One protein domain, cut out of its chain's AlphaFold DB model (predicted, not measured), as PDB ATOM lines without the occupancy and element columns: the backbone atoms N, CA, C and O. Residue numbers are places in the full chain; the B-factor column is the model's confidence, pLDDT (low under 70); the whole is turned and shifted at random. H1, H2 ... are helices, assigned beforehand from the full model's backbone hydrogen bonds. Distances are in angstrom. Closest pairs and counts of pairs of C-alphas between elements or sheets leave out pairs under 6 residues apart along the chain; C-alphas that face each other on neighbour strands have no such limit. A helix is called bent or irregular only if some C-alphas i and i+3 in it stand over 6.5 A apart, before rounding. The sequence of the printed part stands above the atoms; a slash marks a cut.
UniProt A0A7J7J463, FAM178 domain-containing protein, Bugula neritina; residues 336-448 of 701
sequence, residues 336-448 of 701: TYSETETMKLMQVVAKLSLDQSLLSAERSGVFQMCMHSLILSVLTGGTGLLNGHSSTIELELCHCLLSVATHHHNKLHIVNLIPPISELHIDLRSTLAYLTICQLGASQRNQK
ATOM      1  N   THR A 336     243.549 344.937 384.044       55.50
ATOM      2  CA  THR A 336     242.178 345.403 383.693       55.50
ATOM      3  C   THR A 336     241.185 345.484 384.848       55.50
ATOM      4  O   THR A 336     240.012 345.738 384.594       55.50
ATOM      5  N   TYR A 337     241.607 345.296 386.100       62.06
ATOM      6  CA  TYR A 337     240.711 345.562 387.228       62.06
ATOM      7  C   TYR A 337     240.728 347.050 387.561       62.06
ATOM      8  O   TYR A 337     241.792 347.642 387.728       62.06
ATOM      9  N   SER A 338     239.545 347.646 387.671       72.25
ATOM     10  CA  SER A 338     239.390 348.986 388.235       72.25
ATOM     11  C   SER A 338     239.800 349.012 389.715       72.25
ATOM     12  O   SER A 338     239.810 347.981 390.400       72.25
ATOM     13  N   GLU A 339     240.097 350.200 390.244       75.75
ATOM     14  CA  GLU A 339     240.405 350.401 391.668       75.75
ATOM     15  C   GLU A 339     239.284 349.843 392.558       75.75
ATOM     16  O   GLU A 339     239.538 349.078 393.490       75.75
ATOM     17  N   THR A 340     238.023 350.113 392.202       78.44
ATOM     18  CA  THR A 340     236.844 349.617 392.924       78.44
ATOM     19  C   THR A 340     236.740 348.090 392.919       78.44
ATOM     20  O   THR A 340     236.350 347.488 393.922       78.44
ATOM     21  N   GLU A 341     237.057 347.428 391.804       72.75
ATOM     22  CA  GLU A 341     237.058 345.960 391.730       72.75
ATOM     23  C   GLU A 341     238.179 345.362 392.571       72.75
ATOM     24  O   GLU A 341     237.964 344.374 393.275       72.75
ATOM     25  N   THR A 342     239.349 345.993 392.559       75.75
ATOM     26  CA  THR A 342     240.494 345.537 393.343       75.75
ATOM     27  C   THR A 342     240.234 345.701 394.843       75.75
ATOM     28  O   THR A 342     240.454 344.760 395.602       75.75
ATOM     29  N   MET A 343     239.630 346.813 395.277       81.81
ATOM     30  CA  MET A 343     239.176 346.988 396.665       81.81
ATOM     31  C   MET A 343     238.161 345.912 397.091       81.81
ATOM     32  O   MET A 343     238.267 345.359 398.186       81.81
ATOM     33  N   LYS A 344     237.201 345.549 396.226       76.56
ATOM     34  CA  LYS A 344     236.250 344.452 396.504       76.56
ATOM     35  C   LYS A 344     236.954 343.104 396.641       76.56
ATOM     36  O   LYS A 344     236.605 342.322 397.525       76.56
ATOM     37  N   LEU A 345     237.950 342.824 395.798       76.31
ATOM     38  CA  LEU A 345     238.765 341.614 395.920       76.31
ATOM     39  C   LEU A 345     239.519 341.589 397.254       76.31
ATOM     40  O   LEU A 345     239.526 340.555 397.917       76.31
ATOM     41  N   MET A 346     240.062 342.723 397.700       83.25
ATOM     42  CA  MET A 346     240.708 342.827 399.012       83.25
ATOM     43  C   MET A 346     239.737 342.544 400.161       83.25
ATOM     44  O   MET A 346     240.080 341.799 401.076       83.25
ATOM     45  N   GLN A 347     238.501 343.051 400.098       83.94
ATOM     46  CA  GLN A 347     237.469 342.703 401.083       83.94
ATOM     47  C   GLN A 347     237.162 341.206 401.091       83.94
ATOM     48  O   GLN A 347     236.978 340.627 402.157       83.94
ATOM     49  N   VAL A 348     237.094 340.566 399.921       79.19
ATOM     50  CA  VAL A 348     236.869 339.119 399.831       79.19
ATOM     51  C   VAL A 348     238.034 338.355 400.457       79.19
ATOM     52  O   VAL A 348     237.791 337.461 401.262       79.19
ATOM     53  N   VAL A 349     239.279 338.725 400.149       81.94
ATOM     54  CA  VAL A 349     240.478 338.114 400.747       81.94
ATOM     55  C   VAL A 349     240.460 338.271 402.270       81.94
ATOM     56  O   VAL A 349     240.650 337.287 402.980       81.94
ATOM     57  N   ALA A 350     240.132 339.464 402.772       87.00
ATOM     58  CA  ALA A 350     239.993 339.734 404.201       87.00
ATOM     59  C   ALA A 350     238.844 338.948 404.860       87.00
ATOM     60  O   ALA A 350     238.984 338.484 405.984       87.00
ATOM     61  N   LYS A 351     237.707 338.750 404.178       83.25
ATOM     62  CA  LYS A 351     236.610 337.905 404.686       83.25
ATOM     63  C   LYS A 351     237.008 336.434 404.738       83.25
ATOM     64  O   LYS A 351     236.717 335.762 405.721       83.25
ATOM     65  N   LEU A 352     237.659 335.936 403.688       78.44
ATOM     66  CA  LEU A 352     238.104 334.545 403.608       78.44
ATOM     67  C   LEU A 352     239.177 334.233 404.650       78.44
ATOM     68  O   LEU A 352     239.188 333.129 405.188       78.44
ATOM     69  N   SER A 353     240.041 335.197 404.978       83.00
ATOM     70  CA  SER A 353     241.064 335.000 406.006       83.00
ATOM     71  C   SER A 353     240.477 334.854 407.416       83.00
ATOM     72  O   SER A 353     241.140 334.303 408.285       83.00
ATOM     73  N   LEU A 354     239.233 335.289 407.651       84.31
ATOM     74  CA  LEU A 354     238.536 335.114 408.931       84.31
ATOM     75  C   LEU A 354     237.899 333.725 409.099       84.31
ATOM     76  O   LEU A 354     237.454 333.387 410.197       84.31
ATOM     77  N   ASP A 355     237.830 332.917 408.040       78.38
ATOM     78  CA  ASP A 355     237.242 331.583 408.109       78.38
ATOM     79  C   ASP A 355     238.211 330.598 408.785       78.38
ATOM     80  O   ASP A 355     239.261 330.236 408.246       78.38
ATOM     81  N   GLN A 356     237.839 330.116 409.975       70.38
ATOM     82  CA  GLN A 356     238.640 329.162 410.750       70.38
ATOM     83  C   GLN A 356     238.900 327.841 410.021       70.38
ATOM     84  O   GLN A 356     239.925 327.212 410.267       70.38
ATOM     85  N   SER A 357     238.021 327.425 409.103       67.44
ATOM     86  CA  SER A 357     238.247 326.221 408.290       67.44
ATOM     87  C   SER A 357     239.393 326.394 407.284       67.44
ATOM     88  O   SER A 357     239.947 325.412 406.780       67.44
ATOM     89  N   LEU A 358     239.769 327.646 407.006       62.94
ATOM     90  CA  LEU A 358     240.818 328.034 406.070       62.94
ATOM     91  C   LEU A 358     242.105 328.470 406.773       62.94
ATOM     92  O   LEU A 358     243.173 328.437 406.158       62.94
ATOM     93  N   LEU A 359     242.016 328.835 408.051       64.00
ATOM     94  CA  LEU A 359     243.127 329.275 408.886       64.00
ATOM     95  C   LEU A 359     244.008 328.091 409.322       64.00
ATOM     96  O   LEU A 359     243.853 327.530 410.403       64.00
ATOM     97  N   SER A 360     244.991 327.744 408.492       66.00
ATOM     98  CA  SER A 360     246.223 327.087 408.946       66.00
ATOM     99  C   SER A 360     247.380 328.092 408.921       66.00
ATOM    100  O   SER A 360     247.357 329.056 408.153       66.00
ATOM    101  N   ALA A 361     248.409 327.880 409.751       57.56
ATOM    102  CA  ALA A 361     249.582 328.763 409.795       57.56
ATOM    103  C   ALA A 361     250.248 328.927 408.411       57.56
ATOM    104  O   ALA A 361     250.679 330.021 408.057       57.56
ATOM    105  N   GLU A 362     250.253 327.863 407.602       57.69
ATOM    106  CA  GLU A 362     250.774 327.856 406.228       57.69
ATOM    107  C   GLU A 362     249.933 328.731 405.279       57.69
ATOM    108  O   GLU A 362     250.476 329.447 404.438       57.69
ATOM    109  N   ARG A 363     248.607 328.761 405.467       65.06
ATOM    110  CA  ARG A 363     247.673 329.519 404.616       65.06
ATOM    111  C   ARG A 363     247.599 331.005 404.959       65.06
ATOM    112  O   ARG A 363     247.267 331.804 404.086       65.06
ATOM    113  N   SER A 364     247.975 331.402 406.177       71.62
ATOM    114  CA  SER A 364     248.078 332.820 406.557       71.62
ATOM    115  C   SER A 364     249.039 333.589 405.643       71.62
ATOM    116  O   SER A 364     248.754 334.725 405.267       71.62
ATOM    117  N   GLY A 365     250.150 332.961 405.240       71.44
ATOM    118  CA  GLY A 365     251.105 333.566 404.309       71.44
ATOM    119  C   GLY A 365     250.511 333.795 402.917       71.44
ATOM    120  O   GLY A 365     250.790 334.809 402.285       71.44
ATOM    121  N   VAL A 366     249.630 332.903 402.455       72.94
ATOM    122  CA  VAL A 366     248.982 333.018 401.139       72.94
ATOM    123  C   VAL A 366     248.022 334.206 401.103       72.94
ATOM    124  O   VAL A 366     248.045 334.981 400.146       72.94
ATOM    125  N   PHE A 367     247.228 334.408 402.159       81.50
ATOM    126  CA  PHE A 367     246.354 335.580 402.251       81.50
ATOM    127  C   PHE A 367     247.149 336.891 402.305       81.50
ATOM    128  O   PHE A 367     246.801 337.837 401.600       81.50
ATOM    129  N   GLN A 368     248.244 336.937 403.073       84.94
ATOM    130  CA  GLN A 368     249.130 338.107 403.127       84.94
ATOM    131  C   GLN A 368     249.757 338.422 401.762       84.94
ATOM    132  O   GLN A 368     249.797 339.582 401.356       84.94
ATOM    133  N   MET A 369     250.194 337.399 401.018       78.06
ATOM    134  CA  MET A 369     250.734 337.571 399.666       78.06
ATOM    135  C   MET A 369     249.683 338.090 398.680       78.06
ATOM    136  O   MET A 369     249.986 338.972 397.879       78.06
ATOM    137  N   CYS A 370     248.445 337.599 398.765       79.38
ATOM    138  CA  CYS A 370     247.348 338.108 397.941       79.38
ATOM    139  C   CYS A 370     247.034 339.569 398.271       79.38
ATOM    140  O   CYS A 370     246.900 340.386 397.364       79.38
ATOM    141  N   MET A 371     246.965 339.913 399.561       85.69
ATOM    142  CA  MET A 371     246.768 341.297 399.995       85.69
ATOM    143  C   MET A 371     247.873 342.210 399.479       85.69
ATOM    144  O   MET A 371     247.572 343.255 398.912       85.69
ATOM    145  N   HIS A 372     249.133 341.798 399.608       84.12
ATOM    146  CA  HIS A 372     250.279 342.532 399.079       84.12
ATOM    147  C   HIS A 372     250.137 342.834 397.578       84.12
ATOM    148  O   HIS A 372     250.286 343.978 397.152       84.12
ATOM    149  N   SER A 373     249.802 341.827 396.769       77.62
ATOM    150  CA  SER A 373     249.661 342.003 395.320       77.62
ATOM    151  C   SER A 373     248.492 342.911 394.929       77.62
ATOM    152  O   SER A 373     248.628 343.696 393.993       77.62
ATOM    153  N   LEU A 374     247.384 342.869 395.672       81.12
ATOM    154  CA  LEU A 374     246.246 343.766 395.457       81.12
ATOM    155  C   LEU A 374     246.562 345.213 395.882       81.12
ATOM    156  O   LEU A 374     246.217 346.141 395.153       81.12
ATOM    157  N   ILE A 375     247.269 345.415 397.002       84.25
ATOM    158  CA  ILE A 375     247.711 346.744 397.469       84.25
ATOM    159  C   ILE A 375     248.593 347.413 396.418       84.25
ATOM    160  O   ILE A 375     248.343 348.556 396.040       84.25
ATOM    161  N   LEU A 376     249.604 346.694 395.916       77.06
ATOM    162  CA  LEU A 376     250.494 347.226 394.887       77.06
ATOM    163  C   LEU A 376     249.718 347.632 393.633       77.06
ATOM    164  O   LEU A 376     249.995 348.676 393.052       77.06
ATOM    165  N   SER A 377     248.726 346.848 393.231       72.88
ATOM    166  CA  SER A 377     247.914 347.161 392.060       72.88
ATOM    167  C   SER A 377     247.076 348.426 392.225       72.88
ATOM    168  O   SER A 377     247.113 349.288 391.350       72.88
ATOM    169  N   VAL A 378     246.395 348.585 393.366       73.31
ATOM    170  CA  VAL A 378     245.564 349.769 393.649       73.31
ATOM    171  C   VAL A 378     246.414 351.030 393.780       73.31
ATOM    172  O   VAL A 378     246.101 352.050 393.176       73.31
ATOM    173  N   LEU A 379     247.499 350.972 394.554       69.56
ATOM    174  CA  LEU A 379     248.243 352.176 394.938       69.56
ATOM    175  C   LEU A 379     249.309 352.585 393.914       69.56
ATOM    176  O   LEU A 379     249.676 353.759 393.840       69.56
ATOM    177  N   THR A 380     249.782 351.645 393.090       64.75
ATOM    178  CA  THR A 380     250.783 351.932 392.047       64.75
ATOM    179  C   THR A 380     250.238 351.832 390.622       64.75
ATOM    180  O   THR A 380     250.996 351.934 389.654       64.75
ATOM    181  N   GLY A 381     248.938 351.557 390.457       59.88
ATOM    182  CA  GLY A 381     248.328 351.296 389.147       59.88
ATOM    183  C   GLY A 381     248.992 350.140 388.387       59.88
ATOM    184  O   GLY A 381     249.023 350.144 387.160       59.88
ATOM    185  N   GLY A 382     249.632 349.207 389.103       54.62
ATOM    186  CA  GLY A 382     250.453 348.137 388.524       54.62
ATOM    187  C   GLY A 382     251.779 348.591 387.893       54.62
ATOM    188  O   GLY A 382     252.507 347.760 387.354       54.62
ATOM    189  N   THR A 383     252.120 349.883 387.956       48.66
ATOM    190  CA  THR A 383     253.343 350.449 387.357       48.66
ATOM    191  C   THR A 383     254.551 350.426 388.295       48.66
ATOM    192  O   THR A 383     255.674 350.666 387.854       48.66
ATOM    193  N   GLY A 384     254.341 350.139 389.586       49.31
ATOM    194  CA  GLY A 384     255.383 350.207 390.616       49.31
ATOM    195  C   GLY A 384     255.751 351.633 391.049       49.31
ATOM    196  O   GLY A 384     256.610 351.791 391.912       49.31
ATOM    197  N   LEU A 385     255.104 352.661 390.491       46.97
ATOM    198  CA  LEU A 385     255.236 354.062 390.892       46.97
ATOM    199  C   LEU A 385     253.968 354.504 391.630       46.97
ATOM    200  O   LEU A 385     252.866 354.181 391.196       46.97
ATOM    201  N   LEU A 386     254.116 355.229 392.745       54.84
ATOM    202  CA  LEU A 386     252.978 355.757 393.507       54.84
ATOM    203  C   LEU A 386     252.164 356.716 392.631       54.84
ATOM    204  O   LEU A 386     252.698 357.699 392.112       54.84
ATOM    205  N   ASN A 387     250.865 356.452 392.489       52.69
ATOM    206  CA  ASN A 387     249.965 357.390 391.830       52.69
ATOM    207  C   ASN A 387     249.888 358.671 392.678       52.69
ATOM    208  O   ASN A 387     249.704 358.606 393.892       52.69
ATOM    209  N   GLY A 388     249.979 359.856 392.065       47.59
ATOM    210  CA  GLY A 388     249.943 361.156 392.767       47.59
ATOM    211  C   GLY A 388     248.668 361.440 393.592       47.59
ATOM    212  O   GLY A 388     248.589 362.474 394.251       47.59
ATOM    213  N   HIS A 389     247.694 360.523 393.575       50.38
ATOM    214  CA  HIS A 389     246.455 360.504 394.363       50.38
ATOM    215  C   HIS A 389     246.504 359.553 395.587       50.38
ATOM    216  O   HIS A 389     245.473 359.311 396.211       50.38
ATOM    217  N   SER A 390     247.685 359.024 395.943       59.69
ATOM    218  CA  SER A 390     247.888 357.922 396.910       59.69
ATOM    219  C   SER A 390     247.102 358.055 398.221       59.69
ATOM    220  O   SER A 390     246.431 357.114 398.634       59.69
ATOM    221  N   SER A 391     247.080 359.241 398.838       66.06
ATOM    222  CA  SER A 391     246.523 359.407 400.188       66.06
ATOM    223  C   SER A 391     244.998 359.291 400.284       66.06
ATOM    224  O   SER A 391     244.478 358.937 401.340       66.06
ATOM    225  N   THR A 392     244.255 359.577 399.209       71.25
ATOM    226  CA  THR A 392     242.783 359.427 399.213       71.25
ATOM    227  C   THR A 392     242.394 357.966 399.033       71.25
ATOM    228  O   THR A 392     241.554 357.454 399.769       71.25
ATOM    229  N   ILE A 393     243.077 357.277 398.119       75.12
ATOM    230  CA  ILE A 393     242.862 355.857 397.837       75.12
ATOM    231  C   ILE A 393     243.287 354.990 399.034       75.12
ATOM    232  O   ILE A 393     242.585 354.044 399.383       75.12
ATOM    233  N   GLU A 394     244.390 355.326 399.711       79.56
ATOM    234  CA  GLU A 394     244.821 354.670 400.956       79.56
ATOM    235  C   GLU A 394     243.754 354.761 402.052       79.56
ATOM    236  O   GLU A 394     243.437 353.760 402.702       79.56
ATOM    237  N   LEU A 395     243.166 355.948 402.236       80.12
ATOM    238  CA  LEU A 395     242.126 356.171 403.237       80.12
ATOM    239  C   LEU A 395     240.855 355.379 402.896       80.12
ATOM    240  O   LEU A 395     240.315 354.672 403.752       80.12
ATOM    241  N   GLU A 396     240.398 355.446 401.643       82.12
ATOM    242  CA  GLU A 396     239.253 354.667 401.155       82.12
ATOM    243  C   GLU A 396     239.471 353.166 401.345       82.12
ATOM    244  O   GLU A 396     238.584 352.457 401.830       82.12
ATOM    245  N   LEU A 397     240.676 352.688 401.036       84.69
ATOM    246  CA  LEU A 397     241.064 351.306 401.246       84.69
ATOM    247  C   LEU A 397     241.010 350.919 402.729       84.69
ATOM    248  O   LEU A 397     240.473 349.861 403.071       84.69
ATOM    249  N   CYS A 398     241.514 351.771 403.623       88.38
ATOM    250  CA  CYS A 398     241.443 351.513 405.056       88.38
ATOM    251  C   CYS A 398     239.992 351.430 405.544       88.38
ATOM    252  O   CYS A 398     239.634 350.484 406.247       88.38
ATOM    253  N   HIS A 399     239.122 352.356 405.132       85.69
ATOM    254  CA  HIS A 399     237.694 352.304 405.466       85.69
ATOM    255  C   HIS A 399     237.015 351.040 404.934       85.69
ATOM    256  O   HIS A 399     236.233 350.390 405.635       85.69
ATOM    257  N   CYS A 400     237.350 350.672 403.700       85.94
ATOM    258  CA  CYS A 400     236.852 349.489 403.024       85.94
ATOM    259  C   CYS A 400     237.188 348.211 403.810       85.94
ATOM    260  O   CYS A 400     236.291 347.406 404.080       85.94
ATOM    261  N   LEU A 401     238.440 348.056 404.252       88.75
ATOM    262  CA  LEU A 401     238.888 346.920 405.064       88.75
ATOM    263  C   LEU A 401     238.312 346.945 406.481       88.75
ATOM    264  O   LEU A 401     237.906 345.909 407.004       88.75
ATOM    265  N   LEU A 402     238.204 348.126 407.086       88.00
ATOM    266  CA  LEU A 402     237.657 348.287 408.428       88.00
ATOM    267  C   LEU A 402     236.184 347.844 408.514       88.00
ATOM    268  O   LEU A 402     235.749 347.324 409.545       88.00
ATOM    269  N   SER A 403     235.427 347.999 407.422       84.81
ATOM    270  CA  SER A 403     234.020 347.583 407.320       84.81
ATOM    271  C   SER A 403     233.802 346.064 407.229       84.81
ATOM    272  O   SER A 403     232.682 345.596 407.419       84.81
ATOM    273  N   VAL A 404     234.855 345.279 406.964       86.25
ATOM    274  CA  VAL A 404     234.748 343.829 406.723       86.25
ATOM    275  C   VAL A 404     234.289 343.061 407.963       86.25
ATOM    276  O   VAL A 404     233.595 342.051 407.836       86.25
ATOM    277  N   ALA A 405     234.660 343.528 409.155       86.19
ATOM    278  CA  ALA A 405     234.337 342.866 410.408       86.19
ATOM    279  C   ALA A 405     233.871 343.854 411.476       86.19
ATOM    280  O   ALA A 405     234.350 344.983 411.546       86.19
ATOM    281  N   THR A 406     232.973 343.404 412.349       83.50
ATOM    282  CA  THR A 406     232.491 344.170 413.508       83.50
ATOM    283  C   THR A 406     233.326 343.887 414.757       83.50
ATOM    284  O   THR A 406     233.713 344.816 415.458       83.50
ATOM    285  N   HIS A 407     233.661 342.619 415.000       88.44
ATOM    286  CA  HIS A 407     234.381 342.175 416.196       88.44
ATOM    287  C   HIS A 407     235.852 342.633 416.211       88.44
ATOM    288  O   HIS A 407     236.560 342.493 415.211       88.44
ATOM    289  N   HIS A 408     236.351 343.106 417.360       88.44
ATOM    290  CA  HIS A 408     237.699 343.688 417.493       88.44
ATOM    291  C   HIS A 408     238.837 342.717 417.121       88.44
ATOM    292  O   HIS A 408     239.775 343.110 416.435       88.44
ATOM    293  N   HIS A 409     238.743 341.436 417.497       90.50
ATOM    294  CA  HIS A 409     239.721 340.412 417.100       90.50
ATOM    295  C   HIS A 409     239.828 340.234 415.585       90.50
ATOM    296  O   HIS A 409     240.929 340.110 415.054       90.50
ATOM    297  N   ASN A 410     238.695 340.269 414.884       91.38
ATOM    298  CA  ASN A 410     238.668 340.142 413.432       91.38
ATOM    299  C   ASN A 410     239.254 341.394 412.772       91.38
ATOM    300  O   ASN A 410     240.010 341.279 411.812       91.38
ATOM    301  N   LYS A 411     238.982 342.586 413.320       92.56
ATOM    302  CA  LYS A 411     239.612 343.833 412.857       92.56
ATOM    303  C   LYS A 411     241.130 343.802 413.037       92.56
ATOM    304  O   LYS A 411     241.856 344.077 412.088       92.56
ATOM    305  N   LEU A 412     241.617 343.382 414.208       93.88
ATOM    306  CA  LEU A 412     243.051 343.192 414.448       93.88
ATOM    307  C   LEU A 412     243.659 342.155 413.489       93.88
ATOM    308  O   LEU A 412     244.762 342.355 412.986       93.88
ATOM    309  N   HIS A 413     242.952 341.058 413.203       92.38
ATOM    310  CA  HIS A 413     243.397 340.079 412.212       92.38
ATOM    311  C   HIS A 413     243.545 340.705 410.818       92.38
ATOM    312  O   HIS A 413     244.576 340.513 410.183       92.38
ATOM    313  N   ILE A 414     242.567 341.498 410.370       93.12
ATOM    314  CA  ILE A 414     242.615 342.195 409.076       93.12
ATOM    315  C   ILE A 414     243.788 343.182 409.022       93.12
ATOM    316  O   ILE A 414     244.504 343.219 408.026       93.12
ATOM    317  N   VAL A 415     244.047 343.928 410.103       94.56
ATOM    318  CA  VAL A 415     245.239 344.792 410.211       94.56
ATOM    319  C   VAL A 415     246.523 343.974 410.035       94.56
ATOM    320  O   VAL A 415     247.439 344.383 409.326       94.56
ATOM    321  N   ASN A 416     246.598 342.788 410.641       92.69
ATOM    322  CA  ASN A 416     247.746 341.881 410.519       92.69
ATOM    323  C   ASN A 416     247.818 341.128 409.178       92.69
ATOM    324  O   ASN A 416     248.822 340.469 408.895       92.69
ATOM    325  N   LEU A 417     246.776 341.223 408.351       90.81
ATOM    326  CA  LEU A 417     246.759 340.660 407.006       90.81
ATOM    327  C   LEU A 417     247.601 341.484 406.029       90.81
ATOM    328  O   LEU A 417     248.030 340.957 405.007       90.81
ATOM    329  N   ILE A 418     247.846 342.761 406.337       90.94
ATOM    330  CA  ILE A 418     248.747 343.622 405.570       90.94
ATOM    331  C   ILE A 418     250.183 343.313 406.016       90.94
ATOM    332  O   ILE A 418     250.545 343.607 407.162       90.94
ATOM    333  N   PRO A 419     251.023 342.708 405.159       85.19
ATOM    334  CA  PRO A 419     252.367 342.336 405.568       85.19
ATOM    335  C   PRO A 419     253.291 343.571 405.551       85.19
ATOM    336  O   PRO A 419     253.287 344.310 404.566       85.19
ATOM    337  N   PRO A 420     254.116 343.809 406.589       86.00
ATOM    338  CA  PRO A 420     254.987 344.986 406.685       86.00
ATOM    339  C   PRO A 420     256.259 344.825 405.826       86.00
ATOM    340  O   PRO A 420     257.364 344.739 406.352       86.00
ATOM    341  N   ILE A 421     256.097 344.698 404.505       81.88
ATOM    342  CA  ILE A 421     257.192 344.390 403.558       81.88
ATOM    343  C   ILE A 421     257.811 345.664 402.961       81.88
ATOM    344  O   ILE A 421     258.974 345.653 402.570       81.88
ATOM    345  N   SER A 422     257.053 346.759 402.883       81.62
ATOM    346  CA  SER A 422     257.537 348.053 402.386       81.62
ATOM    347  C   SER A 422     256.965 349.205 403.208       81.62
ATOM    348  O   SER A 422     255.950 349.010 403.876       81.62
ATOM    349  N   GLU A 423     257.551 350.399 403.089       80.88
ATOM    350  CA  GLU A 423     257.058 351.637 403.727       80.88
ATOM    351  C   GLU A 423     255.564 351.849 403.462       80.88
ATOM    352  O   GLU A 423     254.785 351.907 404.400       80.88
ATOM    353  N   LEU A 424     255.136 351.762 402.196       81.62
ATOM    354  CA  LEU A 424     253.715 351.811 401.818       81.62
ATOM    355  C   LEU A 424     252.820 350.852 402.627       81.62
ATOM    356  O   LEU A 424     251.718 351.210 403.030       81.62
ATOM    357  N   HIS A 425     253.272 349.614 402.855       85.31
ATOM    358  CA  HIS A 425     252.496 348.643 403.627       85.31
ATOM    359  C   HIS A 425     252.510 348.961 405.120       85.31
ATOM    360  O   HIS A 425     251.517 348.707 405.797       85.31
ATOM    361  N   ILE A 426     253.631 349.472 405.632       85.56
ATOM    362  CA  ILE A 426     253.767 349.902 407.023       85.56
ATOM    363  C   ILE A 426     252.816 351.073 407.274       85.56
ATOM    364  O   ILE A 426     251.986 350.970 408.168       85.56
ATOM    365  N   ASP A 427     252.840 352.100 406.427       83.50
ATOM    366  CA  ASP A 427     251.989 353.287 406.534       83.50
ATOM    367  C   ASP A 427     250.502 352.938 406.436       83.50
ATOM    368  O   ASP A 427     249.700 353.354 407.279       83.50
ATOM    369  N   LEU A 428     250.125 352.107 405.459       87.31
ATOM    370  CA  LEU A 428     248.744 351.646 405.303       87.31
ATOM    371  C   LEU A 428     248.287 350.833 406.521       87.31
ATOM    372  O   LEU A 428     247.163 350.993 407.001       87.31
ATOM    373  N   ARG A 429     249.157 349.965 407.047       91.00
ATOM    374  CA  ARG A 429     248.863 349.151 408.228       91.00
ATOM    375  C   ARG A 429     248.732 350.012 409.485       91.00
ATOM    376  O   ARG A 429     247.807 349.776 410.261       91.00
ATOM    377  N   SER A 430     249.607 350.998 409.675       87.25
ATOM    378  CA  SER A 430     249.551 351.951 410.788       87.25
ATOM    379  C   SER A 430     248.287 352.806 410.722       87.25
ATOM    380  O   SER A 430     247.575 352.931 411.718       87.25
ATOM    381  N   THR A 431     247.937 353.293 409.528       86.25
ATOM    382  CA  THR A 431     246.707 354.061 409.278       86.25
ATOM    383  C   THR A 431     245.462 353.224 409.567       86.25
ATOM    384  O   THR A 431     244.564 353.660 410.289       86.25
ATOM    385  N   LEU A 432     245.406 351.982 409.071       90.56
ATOM    386  CA  LEU A 432     244.294 351.076 409.352       90.56
ATOM    387  C   LEU A 432     244.198 350.746 410.848       90.56
ATOM    388  O   LEU A 432     243.090 350.683 411.386       90.56
ATOM    389  N   ALA A 433     245.328 350.555 411.535       91.44
ATOM    390  CA  ALA A 433     245.357 350.317 412.975       91.44
ATOM    391  C   ALA A 433     244.818 351.521 413.757       91.44
ATOM    392  O   ALA A 433     243.961 351.337 414.618       91.44
ATOM    393  N   TYR A 434     245.235 352.740 413.404       86.88
ATOM    394  CA  TYR A 434     244.701 353.976 413.977       86.88
ATOM    395  C   TYR A 434     243.187 354.091 413.795       86.88
ATOM    396  O   TYR A 434     242.454 354.226 414.772       86.88
ATOM    397  N   LEU A 435     242.692 353.951 412.562       85.75
ATOM    398  CA  LEU A 435     241.255 354.025 412.288       85.75
ATOM    399  C   LEU A 435     240.478 352.931 413.036       85.75
ATOM    400  O   LEU A 435     239.349 353.154 413.477       85.75
ATOM    401  N   THR A 436     241.095 351.762 413.226       89.06
ATOM    402  CA  THR A 436     240.537 350.685 414.050       89.06
ATOM    403  C   THR A 436     240.468 351.080 415.524       89.06
ATOM    404  O   THR A 436     239.444 350.823 416.150       89.06
ATOM    405  N   ILE A 437     241.503 351.721 416.077       88.31
ATOM    406  CA  ILE A 437     241.502 352.242 417.453       88.31
ATOM    407  C   ILE A 437     240.382 353.258 417.623       88.31
ATOM    408  O   ILE A 437     239.557 353.074 418.506       88.31
ATOM    409  N   CYS A 438     240.282 354.260 416.748       82.88
ATOM    410  CA  CYS A 438     239.228 355.273 416.837       82.88
ATOM    411  C   CYS A 438     237.823 354.659 416.744       82.88
ATOM    412  O   CYS A 438     236.892 355.124 417.398       82.88
ATOM    413  N   GLN A 439     237.653 353.602 415.942       82.38
ATOM    414  CA  GLN A 439     236.382 352.889 415.871       82.38
ATOM    415  C   GLN A 439     236.125 352.018 417.107       82.38
ATOM    416  O   GLN A 439     234.975 351.826 417.468       82.38
ATOM    417  N   LEU A 440     237.135 351.431 417.738       82.44
ATOM    418  CA  LEU A 440     236.941 350.582 418.919       82.44
ATOM    419  C   LEU A 440     236.916 351.378 420.233       82.44
ATOM    420  O   LEU A 440     236.373 350.897 421.226       82.44
ATOM    421  N   GLY A 441     237.510 352.568 420.239       72.25
ATOM    422  CA  GLY A 441     237.605 353.473 421.372       72.25
ATOM    423  C   GLY A 441     236.285 354.169 421.706       72.25
ATOM    424  O   GLY A 441     235.322 354.189 420.933       72.25
ATOM    425  N   ALA A 442     236.245 354.778 422.891       54.50
ATOM    426  CA  ALA A 442     235.066 355.471 423.418       54.50
ATOM    427  C   ALA A 442     234.651 356.709 422.589       54.50
ATOM    428  O   ALA A 442     233.511 357.174 422.699       54.50
ATOM    429  N   SER A 443     235.540 357.212 421.727       51.28
ATOM    430  CA  SER A 443     235.336 358.371 420.848       51.28
ATOM    431  C   SER A 443     234.348 358.141 419.698       51.28
ATOM    432  O   SER A 443     234.020 359.085 418.973       51.28
ATOM    433  N   GLN A 444     233.768 356.938 419.579       47.66
ATOM    434  CA  GLN A 444     232.683 356.625 418.637       47.66
ATOM    435  C   GLN A 444     231.476 357.577 418.692       47.66
ATOM    436  O   GLN A 444     230.621 357.517 417.809       47.66
ATOM    437  N   ARG A 445     231.348 358.448 419.699       47.22
ATOM    438  CA  ARG A 445     230.106 359.202 419.866       47.22
ATOM    439  C   ARG A 445     229.792 360.206 418.766       47.22
ATOM    440  O   ARG A 445     228.607 360.471 418.663       47.22
ATOM    441  N   ASN A 446     230.727 360.733 417.956       39.72
ATOM    442  CA  ASN A 446     230.351 361.682 416.879       39.72
ATOM    443  C   ASN A 446     231.377 361.965 415.758       39.72
ATOM    444  O   ASN A 446     231.061 362.743 414.854       39.72
ATOM    445  N   GLN A 447     232.590 361.406 415.760       48.28
ATOM    446  CA  GLN A 447     233.562 361.756 414.717       48.28
ATOM    447  C   GLN A 447     233.371 360.891 413.469       48.28
ATOM    448  O   GLN A 447     233.678 359.700 413.451       48.28
ATOM    449  N   LYS A 448     232.882 361.509 412.387       50.47
ATOM    450  CA  LYS A 448     233.110 360.968 411.047       50.47
ATOM    451  C   LYS A 448     234.625 360.932 410.853       50.47
ATOM    452  O   LYS A 448     235.263 361.981 410.865       50.47
TER     453      LYS A 448
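What this domain is: This is residues 336 to 448 of the 701 residues of the protein "FAM178 domain-containing protein" of Bugula neritina (UniProt A0A7J7J463). Two helical hairpins, H1 with H2 and H4 with H5, are set crosswise, and H3 packs on both. Residues 441 to 446, with the short H6, stick out. The printed part has 113 residues with six named helices, H1 to H6 in order, and no named strand; its class is all helix. It is compact, with a radius of gyration of the C-alphas of 13.9 A and spans of 40 by 36 by 24 A.

Where its parts are: H1, residues 339 to 353, begins at C-alpha 339 (240.405, 350.401, 391.668) and measures 21.1 A. H2, residues 361 to 380, measures 29.2 A. H3 is residues 390 to 402, 18.2 A, and H4 residues 408 to 417, 14.2 A. H5, residues 423 to 440, measures 25.2 A and ends at C-alpha 440 (236.941, 350.582, 418.919). H6, residues 442 to 445, is irregular: C-alphas 442 and 445 are 7.2 A apart.

How they stand to each other: H1, H2 and H3 form an up-and-down bundle, each running against the one before. The hairpin H1 and H2 has a shallow tilt of 12 degrees; its closest C-alphas, of Glu 339 and Val 378, are 5.6 A apart. H3 touches H5 at a steep tilt of 47 degrees, closest at the C-alphas of Cys 398 and Leu 432, 5.2 A. The hairpin H4 and H5 tilts by 6 degrees, shallow, closest at the C-alphas of Val 415 and Arg 429, 6.0 A. H2, with residues 364 to 371 alone, touches H4, closest at the C-alphas of Gln 368 and Leu 417, 5.2 A; at 71 degrees they are only just about perpendicular. H1 and H5 are apart. Every O i to N i+4 pair is within hydrogen-bond range in H1, H3, H4 and H5, and 14 of 16 in H2; H6 is too short for such a pair.

The domain as a whole: The C-alphas farthest apart, of Thr 336 and Ala 442, are 41.6 A apart. The printed part has no cut, and no link is long. The model's pLDDT is under 70 at residues 336 to 337, 357 to 363, 379 to 391 and 442 to 448.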